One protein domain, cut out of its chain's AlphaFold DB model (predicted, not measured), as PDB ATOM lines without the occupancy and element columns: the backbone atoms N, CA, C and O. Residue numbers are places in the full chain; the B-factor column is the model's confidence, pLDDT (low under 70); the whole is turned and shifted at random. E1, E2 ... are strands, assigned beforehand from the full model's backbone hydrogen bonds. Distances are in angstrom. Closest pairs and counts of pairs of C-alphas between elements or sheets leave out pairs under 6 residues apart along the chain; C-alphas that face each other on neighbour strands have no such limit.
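Overview. This is residues 8 to 123 of the 145 residues of an uncharacterized protein of Streptomyces sp. BK141 (UniProt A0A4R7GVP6). A twisted antiparallel sheet of four strands, E3 to E6, forms the middle of the domain, with the small hairpin E7 and E8 over one face and the long hairpin E1 and E2 reaching away beyond the opposite face. The turn of that long hairpin makes one end of the longest axis, and the long loop of residues 50 to 68 makes the other. The printed part has 116 residues, with eight named strands, E1 to E8, and no named helix; the class is all strand, though the strands hold just 49 residues. The sheet's order is E3, E4, E5, E6. The whole is compact, with a radius of gyration of the C-alphas of 15.0 A, and spans 50 by 35 by 24 A.

Arrangement. E1, residues 8 to 14, and E2, residues 17 to 25, form an antiparallel hairpin at 163 degrees; N 12 and O 19 are 2.8 A apart, within hydrogen-bond range. E2 is apart from E3, residues 33 to 35. E3 begins a meander, each strand the antiparallel neighbour of the one before, which continues through E4, residues 42 to 49, E5, residues 69 to 76, and E6, residues 82 to 85. Its successive strands form hairpins, with N and O pairs within hydrogen-bond range: N 33 and O 44 at 2.9 A, N 47 and O 71 at 2.7 A, and N 83 and O 74 at 2.8 A. E3 and E6 are edge strands, and from edge to edge the strands' lines turn by 71 degrees. E7, residues 105 to 109, and E8, residues 115 to 119, form an antiparallel hairpin at 152 degrees, with N 106 and O 118 at 2.8 A. The closest C-alphas of E5 and E8, those of Ile 72 and Arg 118, are 7.4 A apart; E5 and E7 are only just apart, at 8.2 A. Residues 84 to 85 of E6 also pair antiparallel with residues 121 to 122.

Along the chain. E1 begins at C-alpha 8, (-11.213, 49.345, 50.600), and measures 19.9 A from first to last C-alpha; E2 measures 24.3 A. E4 measures 21.4 A and E5 22.8 A, from C-alpha 69 at (-2.370, 33.805, 51.004). E8 measures 13.8 A and ends at C-alpha 119, (-17.278, 30.176, 45.672).

Size, cuts and confidence. The two C-alphas farthest apart, those of Glu 15 and Val 64, are 50.2 A apart. The printed part has no cut. The links E4 to E5 and E6 to E7 are long, with 19 residues each. The mean pLDDT of the printed part is 83.4; residues 51 to 65 and residue 123 are under 70.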
ATOM      1  N   ALA A   8     -10.196  49.102  51.610       88.88
ATOM      2  CA  ALA A   8     -11.213  49.345  50.600       88.88
ATOM      3  C   ALA A   8     -12.181  50.406  51.120       88.88
ATOM      4  O   ALA A   8     -12.583  50.385  52.285       88.88
ATOM      5  N   SER A   9     -12.557  51.350  50.262       91.81
ATOM      6  CA  SER A   9     -13.488  52.420  50.614       91.81
ATOM      7  C   SER A   9     -14.474  52.666  49.483       91.81
ATOM      8  O   SER A   9     -14.127  52.520  48.311       91.81
ATOM      9  N   ALA A  10     -15.682  53.097  49.833       93.06
ATOM     10  CA  ALA A  10     -16.616  53.682  48.883       93.06
ATOM     11  C   ALA A  10     -16.814  55.164  49.178       93.06
ATOM     12  O   ALA A  10     -16.948  55.579  50.332       93.06
ATOM     13  N   ILE A  11     -16.883  55.941  48.105       94.19
ATOM     14  CA  ILE A  11     -17.230  57.357  48.129       94.19
ATOM     15  C   ILE A  11     -18.647  57.494  47.574       94.19
ATOM     16  O   ILE A  11     -18.945  56.961  46.504       94.19
ATOM     17  N   ASP A  12     -19.515  58.191  48.301       92.38
ATOM     18  CA  ASP A  12     -20.805  58.634  47.780       92.38
ATOM     19  C   ASP A  12     -20.594  59.951  47.033       92.38
ATOM     20  O   ASP A  12     -19.996  60.890  47.565       92.38
ATOM     21  N   PHE A  13     -21.060  60.005  45.787       92.56
ATOM     22  CA  PHE A  13     -21.001  61.202  44.961       92.56
ATOM     23  C   PHE A  13     -22.410  61.612  44.560       92.56
ATOM     24  O   PHE A  13     -23.048  60.965  43.728       92.56
ATOM     25  N   ARG A  14     -22.898  62.698  45.161       92.50
ATOM     26  CA  ARG A  14     -24.236  63.242  44.906       92.50
ATOM     27  C   ARG A  14     -24.162  64.747  44.820       92.50
ATOM     28  O   ARG A  14     -23.509  65.379  45.644       92.50
ATOM     29  N   GLU A  15     -24.829  65.308  43.815       93.19
ATOM     30  CA  GLU A  15     -24.985  66.763  43.672       93.19
ATOM     31  C   GLU A  15     -23.640  67.517  43.706       93.19
ATOM     32  O   GLU A  15     -23.510  68.583  44.301       93.19
ATOM     33  N   GLY A  16     -22.598  66.928  43.107       94.19
ATOM     34  CA  GLY A  16     -21.254  67.513  43.083       94.19
ATOM     35  C   GLY A  16     -20.476  67.415  44.401       94.19
ATOM     36  O   GLY A  16     -19.367  67.937  44.479       94.19
ATOM     37  N   ARG A  17     -21.009  66.747  45.432       94.81
ATOM     38  CA  ARG A  17     -20.342  66.536  46.726       94.81
ATOM     39  C   ARG A  17     -19.857  65.096  46.852       94.81
ATOM     40  O   ARG A  17     -20.581  64.164  46.511       94.81
ATOM     41  N   MET A  18     -18.643  64.932  47.374       96.88
ATOM     42  CA  MET A  18     -18.054  63.638  47.727       96.88
ATOM     43  C   MET A  18     -18.068  63.459  49.245       96.88
ATOM     44  O   MET A  18     -17.646  64.357  49.975       96.88
ATOM     45  N   SER A  19     -18.510  62.299  49.721       95.69
ATOM     46  CA  SER A  19     -18.410  61.905  51.129       95.69
ATOM     47  C   SER A  19     -17.980  60.445  51.260       95.69
ATOM     48  O   SER A  19     -18.223  59.625  50.376       95.69
ATOM     49  N   LEU A  20     -17.310  60.104  52.362       95.69
ATOM     50  CA  LEU A  20     -16.972  58.714  52.659       95.69
ATOM     51  C   LEU A  20     -18.251  57.956  53.030       95.69
ATOM     52  O   LEU A  20     -18.878  58.273  54.039       95.69
ATOM     53  N   ALA A  21     -18.619  56.948  52.239       94.56
ATOM     54  CA  ALA A  21     -19.756  56.084  52.545       94.56
ATOM     55  C   ALA A  21     -19.365  55.006  53.564       94.56
ATOM     56  O   ALA A  21     -20.065  54.786  54.550       94.56
ATOM     57  N   TRP A  22     -18.232  54.343  53.329       95.44
ATOM     58  CA  TRP A  22     -17.646  53.366  54.242       95.44
ATOM     59  C   TRP A  22     -16.175  53.131  53.908       95.44
ATOM     60  O   TRP A  22     -15.727  53.380  52.787       95.44
ATOM     61  N   LYS A  23     -15.444  52.611  54.895       94.81
ATOM     62  CA  LYS A  23     -14.054  52.170  54.797       94.81
ATOM     63  C   LYS A  23     -13.885  50.892  55.612       94.81
ATOM     64  O   LYS A  23     -14.436  50.794  56.706       94.81
ATOM     65  N   VAL A  24     -13.148  49.930  55.075       92.38
ATOM     66  CA  VAL A  24     -12.823  48.662  55.736       92.38
ATOM     67  C   VAL A  24     -11.365  48.308  55.492       92.38
ATOM     68  O   VAL A  24     -10.802  48.667  54.454       92.38
ATOM     69  N   ASP A  25     -10.782  47.566  56.425       88.56
ATOM     70  CA  ASP A  25      -9.477  46.952  56.220       88.56
ATOM     71  C   ASP A  25      -9.600  45.896  55.127       88.56
ATOM     72  O   ASP A  25     -10.485  45.032  55.161       88.56
ATOM     73  N   GLN A  26      -8.754  46.029  54.113       86.50
ATOM     74  CA  GLN A  26      -8.687  45.100  53.003       86.50
ATOM     75  C   GLN A  26      -7.342  45.232  52.306       86.50
ATOM     76  O   GLN A  26      -7.093  46.187  51.566       86.50
ATOM     77  N   ARG A  27      -6.477  44.256  52.548       83.12
ATOM     78  CA  ARG A  27      -5.129  44.220  51.987       83.12
ATOM     79  C   ARG A  27      -5.196  43.461  50.683       83.12
ATOM     80  O   ARG A  27      -5.615  42.322  50.696       83.12
ATOM     81  N   GLY A  28      -4.839  44.046  49.555       76.88
ATOM     82  CA  GLY A  28      -4.955  43.336  48.286       76.88
ATOM     83  C   GLY A  28      -4.285  44.098  47.164       76.88
ATOM     84  O   GLY A  28      -4.307  45.326  47.141       76.88
ATOM     85  N   ASN A  29      -3.689  43.359  46.235       76.50
ATOM     86  CA  ASN A  29      -3.010  43.910  45.063       76.50
ATOM     87  C   ASN A  29      -3.825  43.716  43.768       76.50
ATOM     88  O   ASN A  29      -3.320  44.000  42.683       76.50
ATOM     89  N   SER A  30      -5.059  43.214  43.874       80.25
ATOM     90  CA  SER A  30      -5.947  42.947  42.742       80.25
ATOM     91  C   SER A  30      -6.866  44.136  42.458       80.25
ATOM     92  O   SER A  30      -7.312  44.838  43.370       80.25
ATOM     93  N   TYR A  31      -7.248  44.315  41.194       84.69
ATOM     94  CA  TYR A  31      -8.325  45.234  40.838       84.69
ATOM     95  C   TYR A  31      -9.676  44.758  41.389       84.69
ATOM     96  O   TYR A  31      -9.919  43.568  41.619       84.69
ATOM     97  N   ILE A  32     -10.570  45.718  41.609       87.81
ATOM     98  CA  ILE A  32     -11.903  45.494  42.168       87.81
ATOM     99  C   ILE A  32     -12.897  45.083  41.081       87.81
ATOM    100  O   ILE A  32     -12.828  45.565  39.950       87.81
ATOM    101  N   THR A  33     -13.883  44.274  41.458       90.75
ATOM    102  CA  THR A  33     -15.005  43.913  40.589       90.75
ATOM    103  C   THR A  33     -16.327  44.228  41.271       90.75
ATOM    104  O   THR A  33     -16.526  43.958  42.454       90.75
ATOM    105  N   LEU A  34     -17.260  44.795  40.505       92.00
ATOM    106  CA  LEU A  34     -18.614  45.100  40.949       92.00
ATOM    107  C   LEU A  34     -19.614  44.238  40.182       92.00
ATOM    108  O   LEU A  34     -19.654  44.272  38.954       92.00
ATOM    109  N   ILE A  35     -20.430  43.476  40.907       90.25
ATOM    110  CA  ILE A  35     -21.320  42.459  40.340       90.25
ATOM    111  C   ILE A  35     -22.771  42.805  40.674       90.25
ATOM    112  O   ILE A  35     -23.109  43.029  41.835       90.25
ATOM    113  N   GLY A  36     -23.641  42.802  39.663       89.62
ATOM    114  CA  GLY A  36     -25.087  42.975  39.827       89.62
ATOM    115  C   GLY A  36     -25.608  44.410  39.634       89.62
ATOM    116  O   GLY A  36     -24.838  45.340  39.360       89.62
ATOM    117  N   PRO A  37     -26.941  44.592  39.734       91.50
ATOM    118  CA  PRO A  37     -27.598  45.881  39.529       91.50
ATOM    119  C   PRO A  37     -27.245  46.870  40.646       91.50
ATOM    120  O   PRO A  37     -26.823  46.472  41.730       91.50
ATOM    121  N   ALA A  38     -27.406  48.170  40.384       86.81
ATOM    122  CA  ALA A  38     -26.946  49.235  41.281       86.81
ATOM    123  C   ALA A  38     -27.509  49.138  42.714       86.81
ATOM    124  O   ALA A  38     -26.801  49.456  43.666       86.81
ATOM    125  N   ASP A  39     -28.744  48.659  42.874       87.31
ATOM    126  CA  ASP A  39     -29.442  48.511  44.156       87.31
ATOM    127  C   ASP A  39     -29.035  47.257  44.952       87.31
ATOM    128  O   ASP A  39     -29.344  47.156  46.139       87.31
ATOM    129  N   LYS A  40     -28.342  46.299  44.320       89.75
ATOM    130  CA  LYS A  40     -27.931  45.009  44.920       89.75
ATOM    131  C   LYS A  40     -26.482  44.654  44.607       89.75
ATOM    132  O   LYS A  40     -26.116  43.479  44.564       89.75
ATOM    133  N   ARG A  41     -25.671  45.668  44.319       92.81
ATOM    134  CA  ARG A  41     -24.304  45.483  43.855       92.81
ATOM    135  C   ARG A  41     -23.456  44.852  44.952       92.81
ATOM    136  O   ARG A  41     -23.518  45.244  46.120       92.81
ATOM    137  N   VAL A  42     -22.665  43.873  44.541       92.94
ATOM    138  CA  VAL A  42     -21.658  43.229  45.372       92.94
ATOM    139  C   VAL A  42     -20.292  43.706  44.912       92.94
ATOM    140  O   VAL A  42     -19.982  43.690  43.723       92.94
ATOM    141  N   PHE A  43     -19.484  44.128  45.871       92.69
ATOM    142  CA  PHE A  43     -18.074  44.421  45.694       92.69
ATOM    143  C   PHE A  43     -17.284  43.139  45.947       92.69
ATOM    144  O   PHE A  43     -17.455  42.520  46.995       92.69
ATOM    145  N   ALA A  44     -16.445  42.740  44.997       91.81
ATOM    146  CA  ALA A  44     -15.564  41.592  45.114       91.81
ATOM    147  C   ALA A  44     -14.111  42.017  44.904       91.81
ATOM    148  O   ALA A  44     -13.796  42.727  43.944       91.81
ATOM    149  N   ASN A  45     -13.230  41.585  45.799       90.81
ATOM    150  CA  ASN A  45     -11.798  41.841  45.705       90.81
ATOM    151  C   ASN A  45     -11.019  40.795  46.518       90.81
ATOM    152  O   ASN A  45     -11.604  40.102  47.358       90.81
ATOM    153  N   ALA A  46      -9.722  40.674  46.246       88.06
ATOM    154  CA  ALA A  46      -8.836  39.845  47.044       88.06
ATOM    155  C   ALA A  46      -8.515  40.521  48.383       88.06
ATOM    156  O   ALA A  46      -8.447  41.746  48.492       88.06
ATOM    157  N   ASN A  47      -8.317  39.692  49.396       89.00
ATOM    158  CA  ASN A  47      -7.816  40.064  50.697       89.00
ATOM    159  C   ASN A  47      -6.650  39.138  51.063       89.00
ATOM    160  O   ASN A  47      -6.869  37.968  51.377       89.00
ATOM    161  N   ALA A  48      -5.440  39.671  51.011       86.25
ATOM    162  CA  ALA A  48      -4.208  39.033  51.413       86.25
ATOM    163  C   ALA A  48      -4.128  38.919  52.940       86.25
ATOM    164  O   ALA A  48      -4.454  39.852  53.683       86.25
ATOM    165  N   HIS A  49      -3.665  37.765  53.400       83.56
ATOM    166  CA  HIS A  49      -3.349  37.465  54.790       83.56
ATOM    167  C   HIS A  49      -1.950  36.861  54.861       83.56
ATOM    168  O   HIS A  49      -1.592  36.017  54.042       83.56
ATOM    169  N   SER A  50      -1.176  37.291  55.849       76.19
ATOM    170  CA  SER A  50       0.133  36.740  56.188       76.19
ATOM    171  C   SER A  50       0.160  36.516  57.694       76.19
ATOM    172  O   SER A  50      -0.346  37.349  58.447       76.19
ATOM    173  N   ASP A  51       0.760  35.411  58.128       68.75
ATOM    174  CA  ASP A  51       1.030  35.168  59.550       68.75
ATOM    175  C   ASP A  51       2.247  35.978  60.046       68.75
ATOM    176  O   ASP A  51       2.513  36.053  61.244       68.75
ATOM    177  N   ILE A  52       2.977  36.609  59.119       63.38
ATOM    178  CA  ILE A  52       4.021  37.600  59.378       63.38
ATOM    179  C   ILE A  52       3.339  38.968  59.243       63.38
ATOM    180  O   ILE A  52       3.174  39.498  58.145       63.38
ATOM    181  N   GLU A  53       2.775  39.449  60.351       56.53
ATOM    182  CA  GLU A  53       1.788  40.539  60.367       56.53
ATOM    183  C   GLU A  53       2.412  41.937  60.562       56.53
ATOM    184  O   GLU A  53       1.690  42.936  60.615       56.53
ATOM    185  N   THR A  54       3.736  42.029  60.708       52.88
ATOM    186  CA  THR A  54       4.389  43.195  61.320       52.88
ATOM    187  C   THR A  54       4.875  44.273  60.362       52.88
ATOM    188  O   THR A  54       4.974  45.420  60.801       52.88
ATOM    189  N   ASP A  55       5.101  43.990  59.079       59.06
ATOM    190  CA  ASP A  55       5.500  45.027  58.125       59.06
ATOM    191  C   ASP A  55       4.791  44.844  56.762       59.06
ATOM    192  O   ASP A  55       4.906  43.802  56.130       59.06
ATOM    193  N   PRO A  56       4.013  45.826  56.263       50.22
ATOM    194  CA  PRO A  56       3.343  45.739  54.960       50.22
ATOM    195  C   PRO A  56       4.310  45.678  53.762       50.22
ATOM    196  O   PRO A  56       3.862  45.384  52.654       50.22
ATOM    197  N   THR A  57       5.614  45.908  53.968       56.47
ATOM    198  CA  THR A  57       6.677  45.594  52.996       56.47
ATOM    199  C   THR A  57       7.081  44.117  52.997       56.47
ATOM    200  O   THR A  57       7.781  43.682  52.085       56.47
ATOM    201  N   GLU A  58       6.612  43.328  53.968       61.47
ATOM    202  CA  GLU A  58       6.871  41.891  54.036       61.47
ATOM    203  C   GLU A  58       6.027  41.108  53.039       61.47
ATOM    204  O   GLU A  58       6.457  40.020  52.694       61.47
ATOM    205  N   PHE A  59       4.882  41.602  52.543       68.81
ATOM    206  CA  PHE A  59       4.140  40.895  51.489       68.81
ATOM    207  C   PHE A  59       4.994  40.807  50.219       68.81
ATOM    208  O   PHE A  59       5.075  41.746  49.427       68.81
ATOM    209  N   ASP A  60       5.618  39.652  50.023       68.56
ATOM    210  CA  ASP A  60       6.551  39.400  48.939       68.56
ATOM    211  C   ASP A  60       6.014  38.260  48.077       68.56
ATOM    212  O   ASP A  60       5.447  37.290  48.575       68.56
ATOM    213  N   CYS A  61       6.163  38.394  46.763       64.38
ATOM    214  CA  CYS A  61       5.945  37.332  45.779       64.38
ATOM    215  C   CYS A  61       7.224  37.044  44.975       64.38
ATOM    216  O   CYS A  61       7.155  36.534  43.858       64.38
ATOM    217  N   GLY A  62       8.370  37.453  45.520       63.00
ATOM    218  CA  GLY A  62       9.696  37.437  44.930       63.00
ATOM    219  C   GLY A  62      10.267  36.036  44.686       63.00
ATOM    220  O   GLY A  62       9.549  35.035  44.674       63.00
ATOM    221  N   PRO A  63      11.586  35.928  44.454       57.59
ATOM    222  CA  PRO A  63      12.211  34.719  43.906       57.59
ATOM    223  C   PRO A  63      12.125  33.486  44.819       57.59
ATOM    224  O   PRO A  63      12.315  32.368  44.349       57.59
ATOM    225  N   VAL A  64      11.843  33.678  46.109       65.81
ATOM    226  CA  VAL A  64      11.677  32.604  47.103       65.81
ATOM    227  C   VAL A  64      10.222  32.140  47.256       65.81
ATOM    228  O   VAL A  64       9.944  31.246  48.052       65.81
ATOM    229  N   GLY A  65       9.307  32.691  46.454       67.44
ATOM    230  CA  GLY A  65       7.880  32.407  46.516       67.44
ATOM    231  C   GLY A  65       7.135  33.376  47.425       67.44
ATOM    232  O   GLY A  65       7.728  34.234  48.077       67.44
ATOM    233  N   ALA A  66       5.808  33.257  47.430       78.00
ATOM    234  CA  ALA A  66       4.975  34.187  48.166       78.00
ATOM    235  C   ALA A  66       4.827  33.818  49.645       78.00
ATOM    236  O   ALA A  66       4.650  32.644  49.974       78.00
ATOM    237  N   ASN A  67       4.850  34.816  50.527       81.06
ATOM    238  CA  ASN A  67       4.704  34.626  51.976       81.06
ATOM    239  C   ASN A  67       3.308  34.979  52.516       81.06
ATOM    240  O   ASN A  67       3.120  35.152  53.717       81.06
ATOM    241  N   TYR A  68       2.328  35.069  51.626       82.56
ATOM    242  CA  TYR A  68       0.947  35.375  51.954       82.56
ATOM    243  C   TYR A  68      -0.006  34.433  51.235       82.56
ATOM    244  O   TYR A  68       0.363  33.708  50.309       82.56
ATOM    245  N   MET A  69      -1.258  34.461  51.669       86.69
ATOM    246  CA  MET A  69      -2.370  33.805  51.004       86.69
ATOM    247  C   MET A  69      -3.428  34.839  50.652       86.69
ATOM    248  O   MET A  69      -3.649  35.782  51.404       86.69
ATOM    249  N   ASP A  70      -4.126  34.623  49.546       87.31
ATOM    250  CA  ASP A  70      -5.258  35.451  49.151       87.31
ATOM    251  C   ASP A  70      -6.578  34.817  49.576       87.31
ATOM    252  O   ASP A  70      -6.720  33.599  49.688       87.31
ATOM    253  N   GLN A  71      -7.582  35.660  49.773       90.19
ATOM    254  CA  GLN A  71      -8.969  35.272  49.969       90.19
ATOM    255  C   GLN A  71      -9.861  36.204  49.158       90.19
ATOM    256  O   GLN A  71      -9.791  37.418  49.309       90.19
ATOM    257  N   ILE A  72     -10.775  35.664  48.358       91.19
ATOM    258  CA  ILE A  72     -11.796  36.498  47.727       91.19
ATOM    259  C   ILE A  72     -12.836  36.850  48.778       91.19
ATOM    260  O   ILE A  72     -13.386  35.970  49.446       91.19
ATOM    261  N   GLN A  73     -13.140  38.136  48.892       91.81
ATOM    262  CA  GLN A  73     -14.196  38.644  49.751       91.81
ATOM    263  C   GLN A  73     -15.285  39.306  48.918       91.81
ATOM    264  O   GLN A  73     -15.007  40.094  48.018       91.81
ATOM    265  N   TRP A  74     -16.535  39.004  49.261       92.44
ATOM    266  CA  TRP A  74     -17.725  39.632  48.700       92.44
ATOM    267  C   TRP A  74     -18.357  40.515  49.763       92.44
ATOM    268  O   TRP A  74     -18.681  40.049  50.859       92.44
ATOM    269  N   ARG A  75     -18.570  41.785  49.434       93.62
ATOM    270  CA  ARG A  75     -19.131  42.793  50.332       93.62
ATOM    271  C   ARG A  75     -20.347  43.459  49.713       93.62
ATOM    272  O   ARG A  75     -20.424  43.646  48.501       93.62
ATOM    273  N   ASP A  76     -21.282  43.855  50.558       94.25
ATOM    274  CA  ASP A  76     -22.367  44.747  50.162       94.25
ATOM    275  C   ASP A  76     -21.763  46.103  49.769       94.25
ATOM    276  O   ASP A  76     -21.102  46.749  50.582       94.25
ATOM    277  N   THR A  77     -21.958  46.542  48.522       93.69
ATOM    278  CA  THR A  77     -21.320  47.773  48.021       93.69
ATOM    279  C   THR A  77     -21.832  49.035  48.719       93.69
ATOM    280  O   THR A  77     -21.138  50.048  48.730       93.69
ATOM    281  N   ARG A  78     -23.027  49.013  49.318       92.50
ATOM    282  CA  ARG A  78     -23.613  50.188  49.979       92.50
ATOM    283  C   ARG A  78     -23.073  50.388  51.392       92.50
ATOM    284  O   ARG A  78     -23.023  51.518  51.861       92.50
ATOM    285  N   THR A  79     -22.692  49.307  52.066       94.06
ATOM    286  CA  THR A  79     -22.326  49.319  53.492       94.06
ATOM    287  C   THR A  79     -20.900  48.851  53.776       94.06
ATOM    288  O   THR A  79     -20.425  49.025  54.892       94.06
ATOM    289  N   GLY A  80     -20.232  48.206  52.817       93.50
ATOM    290  CA  GLY A  80     -18.921  47.578  53.009       93.50
ATOM    291  C   GLY A  80     -18.968  46.276  53.817       93.50
ATOM    292  O   GLY A  80     -17.932  45.641  54.044       93.50
ATOM    293  N   LYS A  81     -20.162  45.841  54.248       95.06
ATOM    294  CA  LYS A  81     -20.353  44.642  55.068       95.06
ATOM    295  C   LYS A  81     -19.896  43.394  54.316       95.06
ATOM    296  O   LYS A  81     -20.371  43.141  53.213       95.06
ATOM    297  N   LEU A  82     -19.049  42.578  54.947       94.19
ATOM    298  CA  LEU A  82     -18.675  41.257  54.438       94.19
ATOM    299  C   LEU A  82     -19.903  40.338  54.383       94.19
ATOM    300  O   LEU A  82     -20.572  40.109  55.392       94.19
ATOM    301  N   LEU A  83     -20.199  39.831  53.192       92.69
ATOM    302  CA  LEU A  83     -21.302  38.910  52.921       92.69
ATOM    303  C   LEU A  83     -20.807  37.468  52.864       92.69
ATOM    304  O   LEU A  83     -21.442  36.561  53.403       92.69
ATOM    305  N   ALA A  84     -19.669  37.268  52.206       91.69
ATOM    306  CA  ALA A  84     -19.056  35.970  52.019       91.69
ATOM    307  C   ALA A  84     -17.550  36.111  51.824       91.69
ATOM    308  O   ALA A  84     -17.066  37.162  51.400       91.69
ATOM    309  N   ALA A  85     -16.829  35.030  52.088       92.25
ATOM    310  CA  ALA A  85     -15.414  34.917  51.785       92.25
ATOM    311  C   ALA A  85     -15.092  33.507  51.279       92.25
ATOM    312  O   ALA A  85     -15.803  32.549  51.603       92.25
ATOM    313  N   SER A  86     -14.064  33.375  50.449       90.81
ATOM    314  CA  SER A  86     -13.556  32.070  50.034       90.81
ATOM    315  C   SER A  86     -12.679  31.475  51.137       90.81
ATOM    316  O   SER A  86     -12.366  32.135  52.128       90.81
ATOM    317  N   ASP A  87     -12.227  30.240  50.948       89.50
ATOM    318  CA  ASP A  87     -11.024  29.792  51.653       89.50
ATOM    319  C   ASP A  87      -9.812  30.610  51.207       89.50
ATOM    320  O   ASP A  87      -9.826  31.206  50.120       89.50
ATOM    321  N   PHE A  88      -8.774  30.612  52.041       88.50
ATOM    322  CA  PHE A  88      -7.463  31.110  51.654       88.50
ATOM    323  C   PHE A  88      -6.856  30.232  50.559       88.50
ATOM    324  O   PHE A  88      -7.037  29.011  50.543       88.50
ATOM    325  N   TYR A  89      -6.139  30.851  49.632       86.62
ATOM    326  CA  TYR A  89      -5.481  30.181  48.519       86.62
ATOM    327  C   TYR A  89      -4.108  30.796  48.226       86.62
ATOM    328  O   TYR A  89      -3.830  31.903  48.685       86.62
ATOM    329  N   PRO A  90      -3.232  30.087  47.486       87.00
ATOM    330  CA  PRO A  90      -1.957  30.654  47.063       87.00
ATOM    331  C   PRO A  90      -2.163  31.959  46.286       87.00
ATOM    332  O   PRO A  90      -3.192  32.084  45.625       87.00
ATOM    333  N   PRO A  91      -1.212  32.895  46.305       82.56
ATOM    334  CA  PRO A  91      -1.439  34.208  45.722       82.56
ATOM    335  C   PRO A  91      -1.836  34.221  44.248       82.56
ATOM    336  O   PRO A  91      -1.297  33.495  43.402       82.56
ATOM    337  N   SER A  92      -2.801  35.088  43.971       81.62
ATOM    338  CA  SER A  92      -3.219  35.487  42.635       81.62
ATOM    339  C   SER A  92      -2.130  36.304  41.937       81.62
ATOM    340  O   SER A  92      -1.194  36.808  42.563       81.62
ATOM    341  N   ASN A  93      -2.221  36.419  40.613       77.69
ATOM    342  CA  ASN A  93      -1.329  37.281  39.851       77.69
ATOM    343  C   ASN A  93      -1.475  38.744  40.329       77.69
ATOM    344  O   ASN A  93      -2.587  39.285  40.269       77.69
ATOM    345  N   PRO A  94      -0.384  39.413  40.751       76.81
ATOM    346  CA  PRO A  94      -0.439  40.805  41.177       76.81
ATOM    347  C   PRO A  94      -1.038  41.711  40.102       76.81
ATOM    348  O   PRO A  94      -0.775  41.539  38.911       76.81
ATOM    349  N   ALA A  95      -1.835  42.698  40.517       77.38
ATOM    350  CA  ALA A  95      -2.586  43.569  39.609       77.38
ATOM    351  C   ALA A  95      -3.549  42.815  38.667       77.38
ATOM    352  O   ALA A  95      -3.981  43.355  37.650       77.38
ATOM    353  N   GLY A  96      -3.915  41.573  38.989       78.19
ATOM    354  CA  GLY A  96      -4.995  40.863  38.316       78.19
ATOM    355  C   GLY A  96      -6.353  41.484  38.640       78.19
ATOM    356  O   GLY A  96      -6.571  42.028  39.721       78.19
ATOM    357  N   THR A  97      -7.298  41.417  37.704       81.62
ATOM    358  CA  THR A  97      -8.705  41.704  38.009       81.62
ATOM    359  C   THR A  97      -9.354  40.461  38.587       81.62
ATOM    360  O   THR A  97      -9.239  39.391  38.001       81.62
ATOM    361  N   VAL A  98     -10.099  40.604  39.683       85.50
ATOM    362  CA  VAL A  98     -10.943  39.522  40.199       85.50
ATOM    363  C   VAL A  98     -12.034  39.199  39.170       85.50
ATOM    364  O   VAL A  98     -12.996  39.956  39.029       85.50
ATOM    365  N   LEU A  99     -11.902  38.104  38.415       85.00
ATOM    366  CA  LEU A  99     -12.780  37.849  37.271       85.00
ATOM    367  C   LEU A  99     -14.114  37.246  37.737       85.00
ATOM    368  O   LEU A  99     -14.143  36.131  38.272       85.00
ATOM    369  N   PRO A 100     -15.248  37.938  37.522       84.19
ATOM    370  CA  PRO A 100     -16.542  37.353  37.815       84.19
ATOM    371  C   PRO A 100     -16.779  36.166  36.878       84.19
ATOM    372  O   PRO A 100     -16.602  36.257  35.663       84.19
ATOM    373  N   GLY A 101     -17.169  35.042  37.463       80.75
ATOM    374  CA  GLY A 101     -17.492  33.814  36.763       80.75
ATOM    375  C   GLY A 101     -18.990  33.564  36.635       80.75
ATOM    376  O   GLY A 101     -19.835  34.383  36.999       80.75
ATOM    377  N   TYR A 102     -19.330  32.388  36.115       78.62
ATOM    378  CA  TYR A 102     -20.713  31.935  35.998       78.62
ATOM    379  C   TYR A 102     -21.193  31.281  37.302       78.62
ATOM    380  O   TYR A 102     -20.413  30.671  38.029       78.62
ATOM    381  N   GLY A 103     -22.491  31.388  37.605       75.88
ATOM    382  CA  GLY A 103     -23.104  30.667  38.728       75.88
ATOM    383  C   GLY A 103     -22.684  31.146  40.123       75.88
ATOM    384  O   GLY A 103     -22.769  30.380  41.076       75.88
ATOM    385  N   GLY A 104     -22.227  32.397  40.258       74.44
ATOM    386  CA  GLY A 104     -21.752  32.948  41.536       74.44
ATOM    387  C   GLY A 104     -20.311  32.565  41.885       74.44
ATOM    388  O   GLY A 104     -19.883  32.756  43.022       74.44
ATOM    389  N   LEU A 105     -19.573  32.028  40.915       84.00
ATOM    390  CA  LEU A 105     -18.158  31.714  41.041       84.00
ATOM    391  C   LEU A 105     -17.303  32.919  40.649       84.00
ATOM    392  O   LEU A 105     -17.725  33.768  39.867       84.00
ATOM    393  N   ILE A 106     -16.085  32.968  41.169       87.94
ATOM    394  CA  ILE A 106     -15.020  33.855  40.709       87.94
ATOM    395  C   ILE A 106     -13.879  32.992  40.190       87.94
ATOM    396  O   ILE A 106     -13.501  32.008  40.830       87.94
ATOM    397  N   TYR A 107     -13.379  33.351  39.013       85.56
ATOM    398  CA  TYR A 107     -12.195  32.742  38.430       85.56
ATOM    399  C   TYR A 107     -11.011  33.653  38.707       85.56
ATOM    400  O   TYR A 107     -11.112  34.869  38.565       85.56
ATOM    401  N   ASP A 108      -9.895  33.066  39.101       83.12
ATOM    402  CA  ASP A 108      -8.664  33.809  39.309       83.12
ATOM    403  C   ASP A 108      -7.496  33.050  38.684       83.12
ATOM    404  O   ASP A 108      -7.575  31.835  38.470       83.12
ATOM    405  N   ILE A 109      -6.431  33.774  38.363       82.88
ATOM    406  CA  ILE A 109      -5.201  33.206  37.818       82.88
ATOM    407  C   ILE A 109      -4.127  33.360  38.883       82.88
ATOM    408  O   ILE A 109      -3.819  34.469  39.313       82.88
ATOM    409  N   LEU A 110      -3.573  32.235  39.322       82.62
ATOM    410  CA  LEU A 110      -2.471  32.215  40.271       82.62
ATOM    411  C   LEU A 110      -1.193  32.742  39.618       82.62
ATOM    412  O   LEU A 110      -1.020  32.637  38.402       82.62
ATOM    413  N   GLY A 111      -0.259  33.232  40.436       76.00
ATOM    414  CA  GLY A 111       1.053  33.679  39.949       76.00
ATOM    415  C   GLY A 111       1.848  32.596  39.200       76.00
ATOM    416  O   GLY A 111       2.702  32.917  38.382       76.00
ATOM    417  N   ASP A 112       1.532  31.315  39.418       78.06
ATOM    418  CA  ASP A 112       2.143  30.170  38.729       78.06
ATOM    419  C   ASP A 112       1.427  29.750  37.426       78.06
ATOM    420  O   ASP A 112       1.756  28.721  36.834       78.06
ATOM    421  N   GLY A 113       0.439  30.527  36.973       77.25
ATOM    422  CA  GLY A 113      -0.289  30.303  35.724       77.25
ATOM    423  C   GLY A 113      -1.465  29.326  35.823       77.25
ATOM    424  O   GLY A 113      -2.165  29.116  34.829       77.25
ATOM    425  N   ARG A 114      -1.737  28.737  36.994       85.00
ATOM    426  CA  ARG A 114      -2.930  27.897  37.186       85.00
ATOM    427  C   ARG A 114      -4.184  28.748  37.357       85.00
ATOM    428  O   ARG A 114      -4.182  29.752  38.064       85.00
ATOM    429  N   ALA A 115      -5.286  28.301  36.762       82.00
ATOM    430  CA  ALA A 115      -6.600  28.882  37.003       82.00
ATOM    431  C   ALA A 115      -7.250  28.257  38.236       82.00
ATOM    432  O   ALA A 115      -7.145  27.052  38.485       82.00
ATOM    433  N   VAL A 116      -7.974  29.074  38.986       83.31
ATOM    434  CA  VAL A 116      -8.669  28.645  40.185       83.31
ATOM    435  C   VAL A 116     -10.098  29.161  40.229       83.31
ATOM    436  O   VAL A 116     -10.403  30.244  39.743       83.31
ATOM    437  N   VAL A 117     -10.988  28.366  40.824       85.69
ATOM    438  CA  VAL A 117     -12.415  28.680  40.956       85.69
ATOM    439  C   VAL A 117     -12.748  28.898  42.425       85.69
ATOM    440  O   VAL A 117     -12.334  28.115  43.286       85.69
ATOM    441  N   ARG A 118     -13.488  29.964  42.731       83.31
ATOM    442  CA  ARG A 118     -13.838  30.363  44.097       83.31
ATOM    443  C   ARG A 118     -15.336  30.564  44.227       83.31
ATOM    444  O   ARG A 118     -15.935  31.318  43.469       83.31
ATOM    445  N   ALA A 119     -15.920  29.914  45.224       81.81
ATOM    446  CA  ALA A 119     -17.278  30.176  45.672       81.81
ATOM    447  C   ALA A 119     -17.220  30.867  47.035       81.81
ATOM    448  O   ALA A 119     -16.398  30.509  47.883       81.81
ATOM    449  N   GLY A 120     -18.099  31.841  47.254       78.38
ATOM    450  CA  GLY A 120     -18.241  32.461  48.563       78.38
ATOM    451  C   GLY A 120     -18.901  31.502  49.546       78.38
ATOM    452  O   GLY A 120     -19.960  30.942  49.260       78.38
ATOM    453  N   ARG A 121     -18.310  31.341  50.730       78.12
ATOM    454  CA  ARG A 121     -19.021  30.788  51.885       78.12
ATOM    455  C   ARG A 121     -19.683  31.936  52.637       78.12
ATOM    456  O   ARG A 121     -19.028  32.963  52.820       78.12
ATOM    457  N   PRO A 122     -20.950  31.797  53.071       72.81
ATOM    458  CA  PRO A 122     -21.598  32.826  53.873       72.81
ATOM    459  C   PRO A 122     -20.705  33.203  55.056       72.81
ATOM    460  O   PRO A 122     -20.192  32.318  55.747       72.81
ATOM    461  N   GLY A 123     -20.519  34.501  55.298       54.03
ATOM    462  CA  GLY A 123     -19.895  34.954  56.540       54.03
ATOM    463  C   GLY A 123     -20.690  34.448  57.751       54.03
ATOM    464  O   GLY A 123     -21.844  34.032  57.611       54.03
TER     465      GLY A 123